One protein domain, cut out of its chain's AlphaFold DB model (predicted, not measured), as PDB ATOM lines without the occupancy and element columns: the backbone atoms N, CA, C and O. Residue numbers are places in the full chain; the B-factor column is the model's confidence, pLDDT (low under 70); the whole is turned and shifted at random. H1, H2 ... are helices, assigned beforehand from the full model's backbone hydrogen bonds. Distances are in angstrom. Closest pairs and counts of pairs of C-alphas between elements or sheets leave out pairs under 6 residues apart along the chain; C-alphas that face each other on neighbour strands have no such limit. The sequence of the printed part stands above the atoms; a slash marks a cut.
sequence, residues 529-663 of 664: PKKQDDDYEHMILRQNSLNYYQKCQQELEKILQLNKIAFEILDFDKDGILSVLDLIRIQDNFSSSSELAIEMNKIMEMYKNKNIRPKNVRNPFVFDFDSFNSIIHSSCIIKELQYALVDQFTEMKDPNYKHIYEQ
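AT A GLANCE: This is residues 529 to 663 of the 664 residues of the protein "EF-hand domain-containing protein" of Oxytricha trifallax (UniProt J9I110). Two long helices, H2 and H6, spread as a V from a head made by the hairpin of H3 and H4, with H5 packed on H2 near the point of the V. H1 is at the free end of H2, and H7 at that of H6. The printed part has 135 residues with seven named helices, H1 to H7 in order, and no named strand: all helix. It is loose, with a radius of gyration of the C-alphas of 19.6 A and spans of 59 by 44 by 25 A.

HOW THE PARTS SIT: H1, residues 534 to 540, is close to but not clearly touching H2, residues 545 to 570; their closest C-alphas, Ile 540 and Asn 547, are 7.0 A apart. H3, residues 580 to 589, and H4, residues 595 to 612, form a helical hairpin, opposite ways at a shallow tilt of 29 degrees; the closest C-alphas, Gln 587 and Ala 597, are 5.9 A apart. H5, residues 625 to 631, touches residues 560 to 567 of H2, closest at C-alphas Phe 625 and Phe 567, 6.5 A. H6, residues 636 to 651, touches H2 about perpendicular at 78 degrees, with C-alphas Ile 637 and Ala 566 closest at 6.3 A. H7, residues 658 to 661, touches no helix. Every O i to N i+4 pair is within hydrogen-bond range in H2, H3, H4 and H6, but 2 of 3 in H1 and in H5; H7 is too short for one.

IN THESE COORDINATES: H1 begins at C-alpha 534 (137.976, 129.943, 99.647) and H7 ends at C-alpha 661 (112.112, 133.817, 99.259). From first to last C-alpha H2 measures 37.3 A, H4 24.6 A and H6 22.2 A.

THE WHOLE: The printed part has no cut. The link from H4 to H5 is long, and its residues 613 to 618 stand free. pLDDT is under 70 at residue 529, residues 531 to 546 and residues 647 to 663.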
ATOM      1  N   PRO A 529     127.815 126.554  89.144       69.25
ATOM      2  CA  PRO A 529     128.693 127.367  89.963       69.25
ATOM      3  C   PRO A 529     129.970 126.566  90.232       69.25
ATOM      4  O   PRO A 529     129.966 125.617  91.022       69.25
ATOM      5  N   LYS A 530     131.075 126.946  89.572       70.88
ATOM      6  CA  LYS A 530     132.409 126.519  90.001       70.88
ATOM      7  C   LYS A 530     132.524 126.883  91.474       70.88
ATOM      8  O   LYS A 530     132.305 128.038  91.844       70.88
ATOM      9  N   LYS A 531     132.811 125.886  92.308       64.56
ATOM     10  CA  LYS A 531     132.984 126.093  93.740       64.56
ATOM     11  C   LYS A 531     134.084 127.143  93.915       64.56
ATOM     12  O   LYS A 531     135.187 126.946  93.413       64.56
ATOM     13  N   GLN A 532     133.787 128.244  94.602       56.78
ATOM     14  CA  GLN A 532     134.850 129.123  95.073       56.78
ATOM     15  C   GLN A 532     135.684 128.302  96.059       56.78
ATOM     16  O   GLN A 532     135.186 127.848  97.088       56.78
ATOM     17  N   ASP A 533     136.931 128.022  95.693       57.78
ATOM     18  CA  ASP A 533     137.906 127.539  96.655       57.78
ATOM     19  C   ASP A 533     138.307 128.748  97.500       57.78
ATOM     20  O   ASP A 533     139.057 129.612  97.044       57.78
ATOM     21  N   ASP A 534     137.763 128.827  98.715       52.62
ATOM     22  CA  ASP A 534     137.976 129.943  99.647       52.62
ATOM     23  C   ASP A 534     139.481 130.160  99.938       52.62
ATOM     24  O   ASP A 534     139.962 131.292 100.037       52.62
ATOM     25  N   ASP A 535     140.255 129.068  99.947       54.94
ATOM     26  CA  ASP A 535     141.723 129.061 100.022       54.94
ATOM     27  C   ASP A 535     142.390 129.820  98.850       54.94
ATOM     28  O   ASP A 535     143.452 130.430  99.005       54.94
ATOM     29  N   TYR A 536     141.781 129.797  97.659       55.00
ATOM     30  CA  TYR A 536     142.361 130.310  96.414       55.00
ATOM     31  C   TYR A 536     142.233 131.836  96.290       55.00
ATOM     32  O   TYR A 536     143.138 132.478  95.756       55.00
ATOM     33  N   GLU A 537     141.180 132.459  96.834       54.03
ATOM     34  CA  GLU A 537     141.121 133.931  96.908       54.03
ATOM     35  C   GLU A 537     142.145 134.480  97.915       54.03
ATOM     36  O   GLU A 537     142.833 135.462  97.618       54.03
ATOM     37  N   HIS A 538     142.356 133.789  99.041       56.41
ATOM     38  CA  HIS A 538     143.450 134.103  99.967       56.41
ATOM     39  C   HIS A 538     144.847 133.903  99.351       56.41
ATOM     40  O   HIS A 538     145.775 134.637  99.706       56.41
ATOM     41  N   MET A 539     145.006 132.974  98.400       56.59
ATOM     42  CA  MET A 539     146.253 132.789  97.648       56.59
ATOM     43  C   MET A 539     146.475 133.891  96.595       56.59
ATOM     44  O   MET A 539     147.553 134.490  96.557       56.59
ATOM     45  N   ILE A 540     145.455 134.226  95.790       56.03
ATOM     46  CA  ILE A 540     145.528 135.284  94.760       56.03
ATOM     47  C   ILE A 540     145.929 136.633  95.368       56.03
ATOM     48  O   ILE A 540     146.765 137.335  94.798       56.03
ATOM     49  N   LEU A 541     145.399 136.983  96.547       57.59
ATOM     50  CA  LEU A 541     145.713 138.241  97.240       57.59
ATOM     51  C   LEU A 541     147.203 138.412  97.607       57.59
ATOM     52  O   LEU A 541     147.610 139.514  97.974       57.59
ATOM     53  N   ARG A 542     148.030 137.361  97.491       56.47
ATOM     54  CA  ARG A 542     149.487 137.410  97.713       56.47
ATOM     55  C   ARG A 542     150.338 137.344  96.442       56.47
ATOM     56  O   ARG A 542     151.537 137.596  96.536       56.47
ATOM     57  N   GLN A 543     149.776 137.027  95.273       52.16
ATOM     58  CA  GLN A 543     150.556 136.823  94.044       52.16
ATOM     59  C   GLN A 543     150.026 137.627  92.848       52.16
ATOM     60  O   GLN A 543     149.131 137.191  92.137       52.16
ATOM     61  N   ASN A 544     150.718 138.744  92.592       57.84
ATOM     62  CA  ASN A 544     150.923 139.421  91.304       57.84
ATOM     63  C   ASN A 544     149.706 139.879  90.467       57.84
ATOM     64  O   ASN A 544     148.758 139.156  90.175       57.84
ATOM     65  N   SER A 545     149.839 141.079  89.894       63.25
ATOM     66  CA  SER A 545     148.916 141.645  88.893       63.25
ATOM     67  C   SER A 545     148.741 140.785  87.631       63.25
ATOM     68  O   SER A 545     147.738 140.926  86.930       63.25
ATOM     69  N   LEU A 546     149.678 139.871  87.355       64.62
ATOM     70  CA  LEU A 546     149.587 138.893  86.270       64.62
ATOM     71  C   LEU A 546     148.408 137.922  86.466       64.62
ATOM     72  O   LEU A 546     147.655 137.680  85.524       64.62
ATOM     73  N   ASN A 547     148.187 137.448  87.699       74.88
ATOM     74  CA  ASN A 547     147.088 136.538  88.035       74.88
ATOM     75  C   ASN A 547     145.727 137.244  87.933       74.88
ATOM     76  O   ASN A 547     144.746 136.644  87.498       74.88
ATOM     77  N   TYR A 548     145.667 138.541  88.262       77.69
ATOM     78  CA  TYR A 548     144.463 139.352  88.050       77.69
ATOM     79  C   TYR A 548     144.093 139.433  86.561       77.69
ATOM     80  O   TYR A 548     142.937 139.208  86.206       77.69
ATOM     81  N   TYR A 549     145.066 139.687  85.677       80.19
ATOM     82  CA  TYR A 549     144.814 139.724  84.233       80.19
ATOM     83  C   TYR A 549     144.319 138.368  83.702       80.19
ATOM     84  O   TYR A 549     143.344 138.334  82.955       80.19
ATOM     85  N   GLN A 550     144.911 137.258  84.155       83.25
ATOM     86  CA  GLN A 550     144.451 135.909  83.807       83.25
ATOM     87  C   GLN A 550     143.025 135.620  84.314       83.25
ATOM     88  O   GLN A 550     142.202 135.151  83.531       83.25
ATOM     89  N   LYS A 551     142.678 135.972  85.565       81.19
ATOM     90  CA  LYS A 551     141.301 135.837  86.094       81.19
ATOM     91  C   LYS A 551     140.301 136.669  85.277       81.19
ATOM     92  O   LYS A 551     139.212 136.192  84.971       81.19
ATOM     93  N   CYS A 552     140.680 137.879  84.852       82.25
ATOM     94  CA  CYS A 552     139.861 138.698  83.954       82.25
ATOM     95  C   CYS A 552     139.703 138.084  82.554       82.25
ATOM     96  O   CYS A 552     138.612 138.163  81.993       82.25
ATOM     97  N   GLN A 553     140.746 137.466  81.990       88.00
ATOM     98  CA  GLN A 553     140.644 136.746  80.716       88.00
ATOM     99  C   GLN A 553     139.732 135.517  80.832       88.00
ATOM    100  O   GLN A 553     138.883 135.327  79.968       88.00
ATOM    101  N   GLN A 554     139.848 134.733  81.908       87.56
ATOM    102  CA  GLN A 554     139.018 133.547  82.155       87.56
ATOM    103  C   GLN A 554     137.534 133.894  82.337       87.56
ATOM    104  O   GLN A 554     136.679 133.260  81.721       87.56
ATOM    105  N   GLU A 555     137.205 134.918  83.132       87.06
ATOM    106  CA  GLU A 555     135.813 135.374  83.267       87.06
ATOM    107  C   GLU A 555     135.282 135.987  81.961       87.06
ATOM    108  O   GLU A 555     134.127 135.755  81.612       87.06
ATOM    109  N   LEU A 556     136.110 136.695  81.184       89.31
ATOM    110  CA  LEU A 556     135.705 137.202  79.869       89.31
ATOM    111  C   LEU A 556     135.472 136.066  78.861       89.31
ATOM    112  O   LEU A 556     134.484 136.105  78.135       89.31
ATOM    113  N   GLU A 557     136.314 135.030  78.839       91.62
ATOM    114  CA  GLU A 557     136.113 133.848  77.994       91.62
ATOM    115  C   GLU A 557     134.841 133.085  78.392       91.62
ATOM    116  O   GLU A 557     134.020 132.757  77.539       91.62
ATOM    117  N   LYS A 558     134.616 132.881  79.692       89.38
ATOM    118  CA  LYS A 558     133.385 132.299  80.242       89.38
ATOM    119  C   LYS A 558     132.146 133.112  79.848       89.38
ATOM    120  O   LYS A 558     131.150 132.527  79.432       89.38
ATOM    121  N   ILE A 559     132.209 134.446  79.894       89.75
ATOM    122  CA  ILE A 559     131.139 135.331  79.404       89.75
ATOM    123  C   ILE A 559     130.922 135.162  77.891       89.75
ATOM    124  O   ILE A 559     129.775 135.047  77.468       89.75
ATOM    125  N   LEU A 560     131.982 135.070  77.078       93.94
ATOM    126  CA  LEU A 560     131.868 134.794  75.636       93.94
ATOM    127  C   LEU A 560     131.198 133.438  75.366       93.94
ATOM    128  O   LEU A 560     130.288 133.358  74.543       93.94
ATOM    129  N   GLN A 561     131.608 132.381  76.072       94.12
ATOM    130  CA  GLN A 561     131.026 131.042  75.938       94.12
ATOM    131  C   GLN A 561     129.546 131.026  76.363       94.12
ATOM    132  O   GLN A 561     128.714 130.431  75.678       94.12
ATOM    133  N   LEU A 562     129.183 131.734  77.437       92.94
ATOM    134  CA  LEU A 562     127.795 131.875  77.882       92.94
ATOM    135  C   LEU A 562     126.947 132.706  76.903       92.94
ATOM    136  O   LEU A 562     125.857 132.277  76.529       92.94
ATOM    137  N   ASN A 563     127.447 133.840  76.406       94.38
ATOM    138  CA  ASN A 563     126.761 134.617  75.367       94.38
ATOM    139  C   ASN A 563     126.606 133.806  74.067       94.38
ATOM    140  O   ASN A 563     125.604 133.961  73.373       94.38
ATOM    141  N   LYS A 564     127.545 132.900  73.754       96.19
ATOM    142  CA  LYS A 564     127.412 131.963  72.630       96.19
ATOM    143  C   LYS A 564     126.290 130.953  72.860       96.19
ATOM    144  O   LYS A 564     125.530 130.688  71.936       96.19
ATOM    145  N   ILE A 565     126.121 130.445  74.083       95.44
ATOM    146  CA  ILE A 565     124.961 129.609  74.425       95.44
ATOM    147  C   ILE A 565     123.653 130.402  74.298       95.44
ATOM    148  O   ILE A 565     122.699 129.882  73.728       95.44
ATOM    149  N   ALA A 566     123.604 131.661  74.746       95.81
ATOM    150  CA  ALA A 566     122.427 132.510  74.549       95.81
ATOM    151  C   ALA A 566     122.100 132.690  73.057       95.81
ATOM    152  O   ALA A 566     120.960 132.479  72.652       95.81
ATOM    153  N   PHE A 567     123.105 132.993  72.231       97.00
ATOM    154  CA  PHE A 567     122.965 133.073  70.778       97.00
ATOM    155  C   PHE A 567     122.439 131.759  70.178       97.00
ATOM    156  O   PHE A 567     121.427 131.772  69.484       97.00
ATOM    157  N   GLU A 568     123.042 130.615  70.521       96.50
ATOM    158  CA  GLU A 568     122.600 129.284  70.077       96.50
ATOM    159  C   GLU A 568     121.220 128.861  70.633       96.50
ATOM    160  O   GLU A 568     120.651 127.884  70.143       96.50
ATOM    161  N   ILE A 569     120.669 129.537  71.648       95.88
ATOM    162  CA  ILE A 569     119.288 129.351  72.137       95.88
ATOM    163  C   ILE A 569     118.305 130.232  71.350       95.88
ATOM    164  O   ILE A 569     117.199 129.783  71.044       95.88
ATOM    165  N   LEU A 570     118.709 131.464  71.031       95.62
ATOM    166  CA  LEU A 570     117.919 132.469  70.310       95.62
ATOM    167  C   LEU A 570     117.786 132.155  68.808       95.62
ATOM    168  O   LEU A 570     116.716 132.356  68.239       95.62
ATOM    169  N   ASP A 571     118.849 131.635  68.190       96.31
ATOM    170  CA  ASP A 571     118.862 131.068  66.837       96.31
ATOM    171  C   ASP A 571     117.931 129.837  66.810       96.31
ATOM    172  O   ASP A 571     118.184 128.847  67.499       96.31
ATOM    173  N   PHE A 572     116.811 129.890  66.081       93.62
ATOM    174  CA  PHE A 572     115.733 128.893  66.194       93.62
ATOM    175  C   PHE A 572     115.779 127.781  65.130       93.62
ATOM    176  O   PHE A 572     115.227 126.694  65.360       93.62
ATOM    177  N   ASP A 573     116.418 128.030  63.984       94.50
ATOM    178  CA  ASP A 573     116.575 127.095  62.860       94.50
ATOM    179  C   ASP A 573     118.027 126.636  62.611       94.50
ATOM    180  O   ASP A 573     118.227 125.654  61.893       94.50
ATOM    181  N   LYS A 574     118.999 127.191  63.348       94.81
ATOM    182  CA  LYS A 574     120.417 126.790  63.430       94.81
ATOM    183  C   LYS A 574     121.239 127.107  62.178       94.81
ATOM    184  O   LYS A 574     122.143 126.340  61.837       94.81
ATOM    185  N   ASP A 575     120.955 128.225  61.509       96.06
ATOM    186  CA  ASP A 575     121.778 128.717  60.393       96.06
ATOM    187  C   ASP A 575     123.001 129.550  60.848       96.06
ATOM    188  O   ASP A 575     123.902 129.808  60.047       96.06
ATOM    189  N   GLY A 576     123.079 129.905  62.139       96.62
ATOM    190  CA  GLY A 576     124.138 130.735  62.715       96.62
ATOM    191  C   GLY A 576     123.864 132.243  62.659       96.62
ATOM    192  O   GLY A 576     124.793 133.028  62.875       96.62
ATOM    193  N   ILE A 577     122.627 132.659  62.364       96.62
ATOM    194  CA  ILE A 577     122.195 134.050  62.203       96.62
ATOM    195  C   ILE A 577     120.912 134.298  63.010       96.62
ATOM    196  O   ILE A 577     119.908 133.614  62.857       96.62
ATOM    197  N   LEU A 578     120.870 135.374  63.801       96.12
ATOM    198  CA  LEU A 578     119.602 135.846  64.374       96.12
ATOM    199  C   LEU A 578     118.793 136.600  63.314       96.12
ATOM    200  O   LEU A 578     118.981 137.802  63.086       96.12
ATOM    201  N   SER A 579     117.887 135.886  62.645       94.25
ATOM    202  CA  SER A 579     117.006 136.478  61.642       94.25
ATOM    203  C   SER A 579     115.964 137.412  62.282       94.25
ATOM    204  O   SER A 579     115.635 137.329  63.467       94.25
ATOM    205  N   VAL A 580     115.372 138.299  61.474       92.94
ATOM    206  CA  VAL A 580     114.257 139.153  61.930       92.94
ATOM    207  C   VAL A 580     113.059 138.315  62.381       92.94
ATOM    208  O   VAL A 580     112.330 138.742  63.273       92.94
ATOM    209  N   LEU A 581     112.854 137.133  61.791       93.69
ATOM    210  CA  LEU A 581     111.738 136.259  62.146       93.69
ATOM    211  C   LEU A 581     111.907 135.694  63.556       93.69
ATOM    212  O   LEU A 581     110.918 135.579  64.269       93.69
ATOM    213  N   ASP A 582     113.132 135.414  63.990       93.81
ATOM    214  CA  ASP A 582     113.408 134.897  65.336       93.81
ATOM    215  C   ASP A 582     113.262 135.993  66.378       93.81
ATOM    216  O   ASP A 582     112.550 135.812  67.364       93.81
ATOM    217  N   LEU A 583     113.805 137.181  66.101       91.62
ATOM    218  CA  LEU A 583     113.606 138.352  66.957       91.62
ATOM    219  C   LEU A 583     112.118 138.727  67.096       91.62
ATOM    220  O   LEU A 583     111.700 139.127  68.181       91.62
ATOM    221  N   ILE A 584     111.309 138.562  66.038       91.75
ATOM    222  CA  ILE A 584     109.843 138.711  66.100       91.75
ATOM    223  C   ILE A 584     109.213 137.583  66.926       91.75
ATOM    224  O   ILE A 584     108.497 137.881  67.874       91.75
ATOM    225  N   ARG A 585     109.521 136.305  66.654       92.19
ATOM    226  CA  ARG A 585     108.986 135.158  67.420       92.19
ATOM    227  C   ARG A 585     109.251 135.301  68.922       92.19
ATOM    228  O   ARG A 585     108.369 135.016  69.725       92.19
ATOM    229  N   ILE A 586     110.441 135.761  69.313       89.94
ATOM    230  CA  ILE A 586     110.785 136.016  70.718       89.94
ATOM    231  C   ILE A 586     109.985 137.216  71.255       89.94
ATOM    232  O   ILE A 586     109.432 137.136  72.348       89.94
ATOM    233  N   GLN A 587     109.860 138.306  70.491       90.00
ATOM    234  CA  GLN A 587     109.051 139.466  70.884       90.00
ATOM    235  C   GLN A 587     107.548 139.146  71.026       90.00
ATOM    236  O   GLN A 587     106.893 139.744  71.876       90.00
ATOM    237  N   ASP A 588     107.019 138.191  70.259       92.50
ATOM    238  CA  ASP A 588     105.616 137.758  70.316       92.50
ATOM    239  C   ASP A 588     105.317 136.805  71.495       92.50
ATOM    240  O   ASP A 588     104.174 136.727  71.945       92.50
ATOM    241  N   ASN A 589     106.321 136.076  72.005       91.06
ATOM    242  CA  ASN A 589     106.149 135.045  73.046       91.06
ATOM    243  C   ASN A 589     106.598 135.475  74.458       91.06
ATOM    244  O   ASN A 589     106.372 134.739  75.418       91.06
ATOM    245  N   PHE A 590     107.216 136.649  74.618       87.81
ATOM    246  CA  PHE A 590     107.660 137.169  75.916       87.81
ATOM    247  C   PHE A 590     107.040 138.540  76.211       87.81
ATOM    248  O   PHE A 590     106.933 139.391  75.330       87.81
ATOM    249  N   SER A 591     106.671 138.795  77.476       88.75
ATOM    250  CA  SER A 591     106.149 140.108  77.890       88.75
ATOM    251  C   SER A 591     107.137 141.222  77.539       88.75
ATOM    252  O   SER A 591     108.327 141.107  77.841       88.75
ATOM    253  N   SER A 592     106.638 142.339  77.004       88.50
ATOM    254  CA  SER A 592     107.432 143.533  76.680       88.50
ATOM    255  C   SER A 592     108.155 144.154  77.886       88.50
ATOM    256  O   SER A 592     109.085 144.935  77.695       88.50
ATOM    257  N   SER A 593     107.754 143.789  79.109       89.38
ATOM    258  CA  SER A 593     108.395 144.171  80.374       89.38
ATOM    259  C   SER A 593     109.540 143.250  80.825       89.38
ATOM    260  O   SER A 593     110.209 143.577  81.800       89.38
ATOM    261  N   SER A 594     109.744 142.094  80.185       86.00
ATOM    262  CA  SER A 594     110.798 141.133  80.561       86.00
ATOM    263  C   SER A 594     112.193 141.624  80.159       86.00
ATOM    264  O   SER A 594     112.334 142.309  79.141       86.00
ATOM    265  N   GLU A 595     113.243 141.229  80.896       88.88
ATOM    266  CA  GLU A 595     114.624 141.561  80.506       88.88
ATOM    267  C   GLU A 595     114.939 141.072  79.084       88.88
ATOM    268  O   GLU A 595     115.563 141.804  78.316       88.88
ATOM    269  N   LEU A 596     114.421 139.900  78.692       87.44
ATOM    270  CA  LEU A 596     114.600 139.351  77.348       87.44
ATOM    271  C   LEU A 596     113.924 140.191  76.264       87.44
ATOM    272  O   LEU A 596     114.554 140.492  75.252       87.44
ATOM    273  N   ALA A 597     112.685 140.645  76.463       86.69
ATOM    274  CA  ALA A 597     112.068 141.556  75.503       86.69
ATOM    275  C   ALA A 597     112.821 142.896  75.434       86.69
ATOM    276  O   ALA A 597     112.968 143.464  74.352       86.69
ATOM    277  N   ILE A 598     113.352 143.400  76.552       90.44
ATOM    278  CA  ILE A 598     114.190 144.610  76.581       90.44
ATOM    279  C   ILE A 598     115.524 144.378  75.844       90.44
ATOM    280  O   ILE A 598     116.004 145.271  75.143       90.44
ATOM    281  N   GLU A 599     116.114 143.188  75.951       93.38
ATOM    282  CA  GLU A 599     117.322 142.778  75.232       93.38
ATOM    283  C   GLU A 599     117.074 142.673  73.720       93.38
ATOM    284  O   GLU A 599     117.745 143.350  72.936       93.38
ATOM    285  N   MET A 600     116.042 141.932  73.310       92.56
ATOM    286  CA  MET A 600     115.654 141.789  71.905       92.56
ATOM    287  C   MET A 600     115.250 143.126  71.278       92.56
ATOM    288  O   MET A 600     115.580 143.378  70.122       92.56
ATOM    289  N   ASN A 601     114.626 144.040  72.032       91.44
ATOM    290  CA  ASN A 601     114.332 145.388  71.539       91.44
ATOM    291  C   ASN A 601     115.605 146.188  71.196       91.44
ATOM    292  O   ASN A 601     115.575 146.936  70.220       91.44
ATOM    293  N   LYS A 602     116.730 146.014  71.913       94.00
ATOM    294  CA  LYS A 602     118.023 146.656  71.567       94.00
ATOM    295  C   LYS A 602     118.586 146.101  70.255       94.00
ATOM    296  O   LYS A 602     119.005 146.866  69.386       94.00
ATOM    297  N   ILE A 603     118.551 144.777  70.101       93.81
ATOM    298  CA  ILE A 603     118.987 144.061  68.891       93.81
ATOM    299  C   ILE A 603     118.133 144.508  67.691       93.81
ATOM    300  O   ILE A 603     118.662 144.937  66.665       93.81
ATOM    301  N   MET A 604     116.810 144.528  67.859       93.69
ATOM    302  CA  MET A 604     115.828 144.972  66.866       93.69
ATOM    303  C   MET A 604     115.961 146.469  66.513       93.69
ATOM    304  O   MET A 604     115.834 146.837  65.344       93.69
ATOM    305  N   GLU A 605     116.253 147.353  67.477       94.31
ATOM    306  CA  GLU A 605     116.621 148.756  67.211       94.31
ATOM    307  C   GLU A 605     117.888 148.832  66.353       94.31
ATOM    308  O   GLU A 605     117.912 149.568  65.363       94.31
ATOM    309  N   MET A 606     118.932 148.051  66.655       93.31
ATOM    310  CA  MET A 606     120.145 148.055  65.834       93.31
ATOM    311  C   MET A 606     119.899 147.477  64.426       93.31
ATOM    312  O   MET A 606     120.429 148.030  63.460       93.31
ATOM    313  N   TYR A 607     119.039 146.459  64.273       92.75
ATOM    314  CA  TYR A 607     118.600 145.977  62.956       92.75
ATOM    315  C   TYR A 607     117.924 147.110  62.175       92.75
ATOM    316  O   TYR A 607     118.334 147.434  61.060       92.75
ATOM    317  N   LYS A 608     116.932 147.779  62.778       93.31
ATOM    318  CA  LYS A 608     116.222 148.921  62.171       93.31
ATOM    319  C   LYS A 608     117.195 150.038  61.768       93.31
ATOM    320  O   LYS A 608     117.073 150.587  60.673       93.31
ATOM    321  N   ASN A 609     118.187 150.334  62.607       94.31
ATOM    322  CA  ASN A 609     119.220 151.340  62.349       94.31
ATOM    323  C   ASN A 609     120.164 150.982  61.187       94.31
ATOM    324  O   ASN A 609     120.496 151.871  60.406       94.31
ATOM    325  N   LYS A 610     120.588 149.719  61.055       93.69
ATOM    326  CA  LYS A 610     121.542 149.290  60.013       93.69
ATOM    327  C   LYS A 610     120.879 148.906  58.683       93.69
ATOM    328  O   LYS A 610     121.468 149.157  57.638       93.69
ATOM    329  N   ASN A 611     119.664 148.349  58.711       91.12
ATOM    330  CA  ASN A 611     119.017 147.745  57.537       91.12
ATOM    331  C   ASN A 611     117.805 148.504  56.985       91.12
ATOM    332  O   ASN A 611     117.501 148.358  55.806       91.12
ATOM    333  N   ILE A 612     117.096 149.287  57.809       91.56
ATOM    334  CA  ILE A 612     115.794 149.872  57.422       91.56
ATOM    335  C   ILE A 612     115.859 151.403  57.320       91.56
ATOM    336  O   ILE A 612     115.279 151.989  56.409       91.56
ATOM    337  N   ARG A 613     116.573 152.078  58.233       91.81
ATOM    338  CA  ARG A 613     116.747 153.544  58.202       91.81
ATOM    339  C   ARG A 613     117.647 154.059  57.052       91.81
ATOM    340  O   ARG A 613     117.347 155.145  56.548       91.81
ATOM    341  N   PRO A 614     118.722 153.374  56.602       94.44
ATOM    342  CA  PRO A 614     119.557 153.875  55.506       94.44
ATOM    343  C   PRO A 614     118.889 153.670  54.139       94.44
ATOM    344  O   PRO A 614     118.532 152.557  53.775       94.44
ATOM    345  N   LYS A 615     118.784 154.731  53.327       91.88
ATOM    346  CA  LYS A 615     118.106 154.676  52.013       91.88
ATOM    347  C   LYS A 615     118.758 153.746  50.976       91.88
ATOM    348  O   LYS A 615     118.103 153.397  50.006       91.88
ATOM    349  N   ASN A 616     120.036 153.400  51.153       93.06
ATOM    350  CA  ASN A 616     120.839 152.612  50.213       93.06
ATOM    351  C   ASN A 616     121.694 151.582  50.976       93.06
ATOM    352  O   ASN A 616     122.895 151.783  51.164       93.06
ATOM    353  N   VAL A 617     121.085 150.488  51.431       91.12
ATOM    354  CA  VAL A 617     121.810 149.348  52.020       91.12
ATOM    355  C   VAL A 617     122.293 148.439  50.886       91.12
ATOM    356  O   VAL A 617     121.482 147.821  50.207       91.12
ATOM    357  N   ARG A 618     123.612 148.387  50.644       90.31
ATOM    358  CA  ARG A 618     124.205 147.500  49.618       90.31
ATOM    359  C   ARG A 618     124.383 146.066  50.110       90.31
ATOM    360  O   ARG A 618     124.067 145.134  49.384       90.31
ATOM    361  N   ASN A 619     124.856 145.921  51.345       91.38
ATOM    362  CA  ASN A 619     125.012 144.643  52.024       91.38
ATOM    363  C   ASN A 619     124.105 144.704  53.262       91.38
ATOM    364  O   ASN A 619     124.335 145.589  54.093       91.38
ATOM    365  N   PRO A 620     123.079 143.846  53.397       90.12
ATOM    366  CA  PRO A 620     122.285 143.798  54.617       90.12
ATOM    367  C   PRO A 620     123.172 143.361  55.786       90.12
ATOM    368  O   PRO A 620     123.971 142.434  55.672       90.12
ATOM    369  N   PHE A 621     123.034 144.045  56.915       92.44
ATOM    370  CA  PHE A 621     123.666 143.668  58.164       92.44
ATOM    371  C   PHE A 621     123.011 142.402  58.724       92.44
ATOM    372  O   PHE A 621     121.800 142.366  58.959       92.44
ATOM    373  N   VAL A 622     123.844 141.394  58.947       93.19
ATOM    374  CA  VAL A 622     123.507 140.077  59.489       93.19
ATOM    375  C   VAL A 622     123.835 140.068  60.984       93.19
ATOM    376  O   VAL A 622     124.810 140.691  61.396       93.19
ATOM    377  N   PHE A 623     123.027 139.394  61.804       94.94
ATOM    378  CA  PHE A 623     123.324 139.196  63.225       94.94
ATOM    379  C   PHE A 623     123.986 137.835  63.438       94.94
ATOM    380  O   PHE A 623     123.342 136.879  63.861       94.94
ATOM    381  N   ASP A 624     125.275 137.772  63.126       97.00
ATOM    382  CA  ASP A 624     126.162 136.699  63.575       97.00
ATOM    383  C   ASP A 624     126.462 136.804  65.088       97.00
ATOM    384  O   ASP A 624     126.057 137.754  65.773       97.00
ATOM    385  N   PHE A 625     127.171 135.809  65.630       97.06
ATOM    386  CA  PHE A 625     127.535 135.769  67.048       97.06
ATOM    387  C   PHE A 625     128.395 136.970  67.480       97.06
ATOM    388  O   PHE A 625     128.138 137.560  68.533       97.06
ATOM    389  N   ASP A 626     129.370 137.378  66.663       96.50
ATOM    390  CA  ASP A 626     130.240 138.524  66.961       96.50
ATOM    391  C   ASP A 626     129.422 139.822  67.050       96.50
ATOM    392  O   ASP A 626     129.576 140.616  67.985       96.50
ATOM    393  N   SER A 627     128.472 139.999  66.128       94.94
ATOM    394  CA  SER A 627     127.495 141.083  66.153       94.94
ATOM    395  C   SER A 627     126.631 141.055  67.408       94.94
ATOM    396  O   SER A 627     126.492 142.095  68.051       94.94
ATOM    397  N   PHE A 628     126.079 139.901  67.786       95.81
ATOM    398  CA  PHE A 628     125.281 139.748  69.006       95.81
ATOM    399  C   PHE A 628     126.082 140.134  70.257       95.81
ATOM    400  O   PHE A 628     125.672 141.023  71.007       95.81
ATOM    401  N   ASN A 629     127.262 139.541  70.438       95.12
ATOM    402  CA  ASN A 629     128.124 139.750  71.600       95.12
ATOM    403  C   ASN A 629     128.678 141.192  71.692       95.12
ATOM    404  O   ASN A 629     128.913 141.706  72.788       95.12
ATOM    405  N   SER A 630     128.813 141.899  70.560       94.19
ATOM    406  CA  SER A 630     129.175 143.328  70.551       94.19
ATOM    407  C   SER A 630     128.112 144.249  71.180       94.19
ATOM    408  O   SER A 630     128.441 145.350  71.620       94.19
ATOM    409  N   ILE A 631     126.851 143.801  71.247       93.56
ATOM    410  CA  ILE A 631     125.704 144.543  71.805       93.56
ATOM    411  C   ILE A 631     125.347 143.999  73.194       93.56
ATOM    412  O   ILE A 631     125.028 144.756  74.111       93.56
ATOM    413  N   ILE A 632     125.365 142.671  73.328       92.06
ATOM    414  CA  ILE A 632     124.943 141.925  74.509       92.06
ATOM    415  C   ILE A 632     126.190 141.435  75.239       92.06
ATOM    416  O   ILE A 632     126.693 140.347  74.988       92.06
ATOM    417  N   HIS A 633     126.697 142.255  76.161       89.31
ATOM    418  CA  HIS A 633     127.872 141.897  76.963       89.31
ATOM    419  C   HIS A 633     127.589 140.763  77.965       89.31
ATOM    420  O   HIS A 633     128.498 140.030  78.333       89.31
ATOM    421  N   SER A 634     126.340 140.612  78.411       89.81
ATOM    422  CA  SER A 634     125.876 139.523  79.277       89.81
ATOM    423  C   SER A 634     124.374 139.358  79.060       89.81
ATOM    424  O   SER A 634     123.608 140.257  79.420       89.81
ATOM    425  N   SER A 635     123.964 138.255  78.427       91.00
ATOM    426  CA  SER A 635     122.552 138.017  78.100       91.00
ATOM    427  C   SER A 635     121.720 137.681  79.339       91.00
ATOM    428  O   SER A 635     122.117 136.862  80.172       91.00
ATOM    429  N   CYS A 636     120.531 138.272  79.445       89.44
ATOM    430  CA  CYS A 636     119.563 137.965  80.501       89.44
ATOM    431  C   CYS A 636     119.123 136.491  80.516       89.44
ATOM    432  O   CYS A 636     118.973 135.947  81.602       89.44
ATOM    433  N   ILE A 637     119.031 135.803  79.366       87.44
ATOM    434  CA  ILE A 637     118.734 134.353  79.315       87.44
ATOM    435  C   ILE A 637     119.729 133.559  80.163       87.44
ATOM    436  O   ILE A 637     119.344 132.611  80.844       87.44
ATOM    437  N   ILE A 638     121.003 133.956  80.156       89.31
ATOM    438  CA  ILE A 638     122.028 133.296  80.965       89.31
ATOM    439  C   ILE A 638     121.803 133.555  82.446       89.31
ATOM    440  O   ILE A 638     121.912 132.617  83.227       89.31
ATOM    441  N   LYS A 639     121.453 134.785  82.833       85.62
ATOM    442  CA  LYS A 639     121.173 135.124  84.234       85.62
ATOM    443  C   LYS A 639     119.953 134.374  84.758       85.62
ATOM    444  O   LYS A 639     120.038 133.808  85.833       85.62
ATOM    445  N   GLU A 640     118.870 134.323  83.986       83.31
ATOM    446  CA  GLU A 640     117.636 133.599  84.324       83.31
ATOM    447  C   GLU A 640     117.888 132.088  84.464       83.31
ATOM    448  O   GLU A 640     117.481 131.470  85.446       83.31
ATOM    449  N   LEU A 641     118.633 131.487  83.527       83.88
ATOM    450  CA  LEU A 641     119.029 130.075  83.609       83.88
ATOM    451  C   LEU A 641     119.995 129.804  84.773       83.88
ATOM    452  O   LEU A 641     119.845 128.794  85.452       83.88
ATOM    453  N   GLN A 642     120.972 130.682  85.024       82.38
ATOM    454  CA  GLN A 642     121.869 130.574  86.181       82.38
ATOM    455  C   GLN A 642     121.083 130.687  87.489       82.38
ATOM    456  O   GLN A 642     121.261 129.846  88.360       82.38
ATOM    457  N   TYR A 643     120.198 131.678  87.603       79.12
ATOM    458  CA  TYR A 643     119.361 131.923  88.772       79.12
ATOM    459  C   TYR A 643     118.481 130.706  89.079       79.12
ATOM    460  O   TYR A 643     118.643 130.087  90.126       79.12
ATOM    461  N   ALA A 644     117.644 130.277  88.130       75.81
ATOM    462  CA  ALA A 644     116.715 129.172  88.353       75.81
ATOM    463  C   ALA A 644     117.425 127.831  88.639       75.81
ATOM    464  O   ALA A 644     116.976 127.059  89.487       75.81
ATOM    465  N   LEU A 645     118.560 127.551  87.980       74.25
ATOM    466  CA  LEU A 645     119.354 126.352  88.272       74.25
ATOM    467  C   LEU A 645     120.033 126.437  89.651       74.25
ATOM    468  O   LEU A 645     119.998 125.465  90.405       74.25
ATOM    469  N   VAL A 646     120.647 127.571  90.005       71.44
ATOM    470  CA  VAL A 646     121.354 127.742  91.288       71.44
ATOM    471  C   VAL A 646     120.391 127.749  92.474       71.44
ATOM    472  O   VAL A 646     120.706 127.122  93.488       71.44
ATOM    473  N   ASP A 647     119.213 128.364  92.352       65.38
ATOM    474  CA  ASP A 647     118.175 128.324  93.387       65.38
ATOM    475  C   ASP A 647     117.756 126.872  93.664       65.38
ATOM    476  O   ASP A 647     117.854 126.410  94.800       65.38
ATOM    477  N   GLN A 648     117.458 126.073  92.631       63.06
ATOM    478  CA  GLN A 648     117.167 124.644  92.824       63.06
ATOM    479  C   GLN A 648     118.340 123.867  93.456       63.06
ATOM    480  O   GLN A 648     118.128 123.028  94.335       63.06
ATOM    481  N   PHE A 649     119.595 124.156  93.087       56.25
ATOM    482  CA  PHE A 649     120.776 123.521  93.700       56.25
ATOM    483  C   PHE A 649     121.161 124.057  95.092       56.25
ATOM    484  O   PHE A 649     122.058 123.484  95.726       56.25
ATOM    485  N   THR A 650     120.514 125.117  95.585       57.09
ATOM    486  CA  THR A 650     120.664 125.620  96.961       57.09
ATOM    487  C   THR A 650     119.495 125.192  97.850       57.09
ATOM    488  O   THR A 650     119.755 124.701  98.949       57.09
ATOM    489  N   GLU A 651     118.253 125.197  97.353       52.75
ATOM    490  CA  GLU A 651     117.102 124.560  98.019       52.75
ATOM    491  C   GLU A 651     117.358 123.068  98.302       52.75
ATOM    492  O   GLU A 651     117.067 122.578  99.393       52.75
ATOM    493  N   MET A 652     117.998 122.347  97.368       45.91
ATOM    494  CA  MET A 652     118.415 120.949  97.567       45.91
ATOM    495  C   MET A 652     119.469 120.737  98.676       45.91
ATOM    496  O   MET A 652     119.755 119.587  99.014       45.91
ATOM    497  N   LYS A 653     120.070 121.798  99.237       43.66
ATOM    498  CA  LYS A 653     121.119 121.706 100.271       43.66
ATOM    499  C   LYS A 653     120.659 122.113 101.668       43.66
ATOM    500  O   LYS A 653     121.210 121.587 102.632       43.66
ATOM    501  N   ASP A 654     119.681 123.008 101.795       42.38
ATOM    502  CA  ASP A 654     119.139 123.412 103.096       42.38
ATOM    503  C   ASP A 654     117.644 123.796 102.999       42.38
ATOM    504  O   ASP A 654     117.314 124.857 102.458       42.38
ATOM    505  N   PRO A 655     116.719 122.989 103.562       48.69
ATOM    506  CA  PRO A 655     115.281 123.249 103.481       48.69
ATOM    507  C   PRO A 655     114.821 124.494 104.263       48.69
ATOM    508  O   PRO A 655     113.660 124.881 104.142       48.69
ATOM    509  N   ASN A 656     115.689 125.130 105.060       47.19
ATOM    510  CA  ASN A 656     115.338 126.335 105.818       47.19
ATOM    511  C   ASN A 656     115.337 127.614 104.956       47.19
ATOM    512  O   ASN A 656     114.663 128.580 105.314       47.19
ATOM    513  N   TYR A 657     116.039 127.638 103.813       43.00
ATOM    514  CA  TYR A 657     116.151 128.844 102.972       43.00
ATOM    515  C   TYR A 657     114.838 129.267 102.303       43.00
ATOM    516  O   TYR A 657     114.641 130.453 102.030       43.00
ATOM    517  N   LYS A 658     113.912 128.323 102.101       40.81
ATOM    518  CA  LYS A 658     112.622 128.554 101.441       40.81
ATOM    519  C   LYS A 658     111.831 129.731 102.034       40.81
ATOM    520  O   LYS A 658     111.239 130.515 101.298       40.81
ATOM    521  N   HIS A 659     111.866 129.905 103.357       43.31
ATOM    522  CA  HIS A 659     111.085 130.946 104.035       43.31
ATOM    523  C   HIS A 659     111.566 132.385 103.770       43.31
ATOM    524  O   HIS A 659     110.828 133.326 104.056       43.31
ATOM    525  N   ILE A 660     112.778 132.566 103.232       43.06
ATOM    526  CA  ILE A 660     113.349 133.884 102.914       43.06
ATOM    527  C   ILE A 660     112.852 134.385 101.547       43.06
ATOM    528  O   ILE A 660     112.719 135.591 101.343       43.06
ATOM    529  N   TYR A 661     112.546 133.473 100.618       42.09
ATOM    530  CA  TYR A 661     112.112 133.817  99.259       42.09
ATOM    531  C   TYR A 661     110.595 133.967  99.107       42.09
ATOM    532  O   TYR A 661     110.160 134.763  98.284       42.09
ATOM    533  N   GLU A 662     109.783 133.342  99.966       41.44
ATOM    534  CA  GLU A 662     108.320 133.563 100.036       41.44
ATOM    535  C   GLU A 662     107.915 134.990 100.509       41.44
ATOM    536  O   GLU A 662     106.743 135.243 100.786       41.44
ATOM    537  N   GLN A 663     108.872 135.923 100.622       36.19
ATOM    538  CA  GLN A 663     108.684 137.328 101.019       36.19
ATOM    539  C   GLN A 663     109.159 138.352  99.962       36.19
ATOM    540  O   GLN A 663     109.217 139.547 100.267       36.19
TER     541      GLN A 663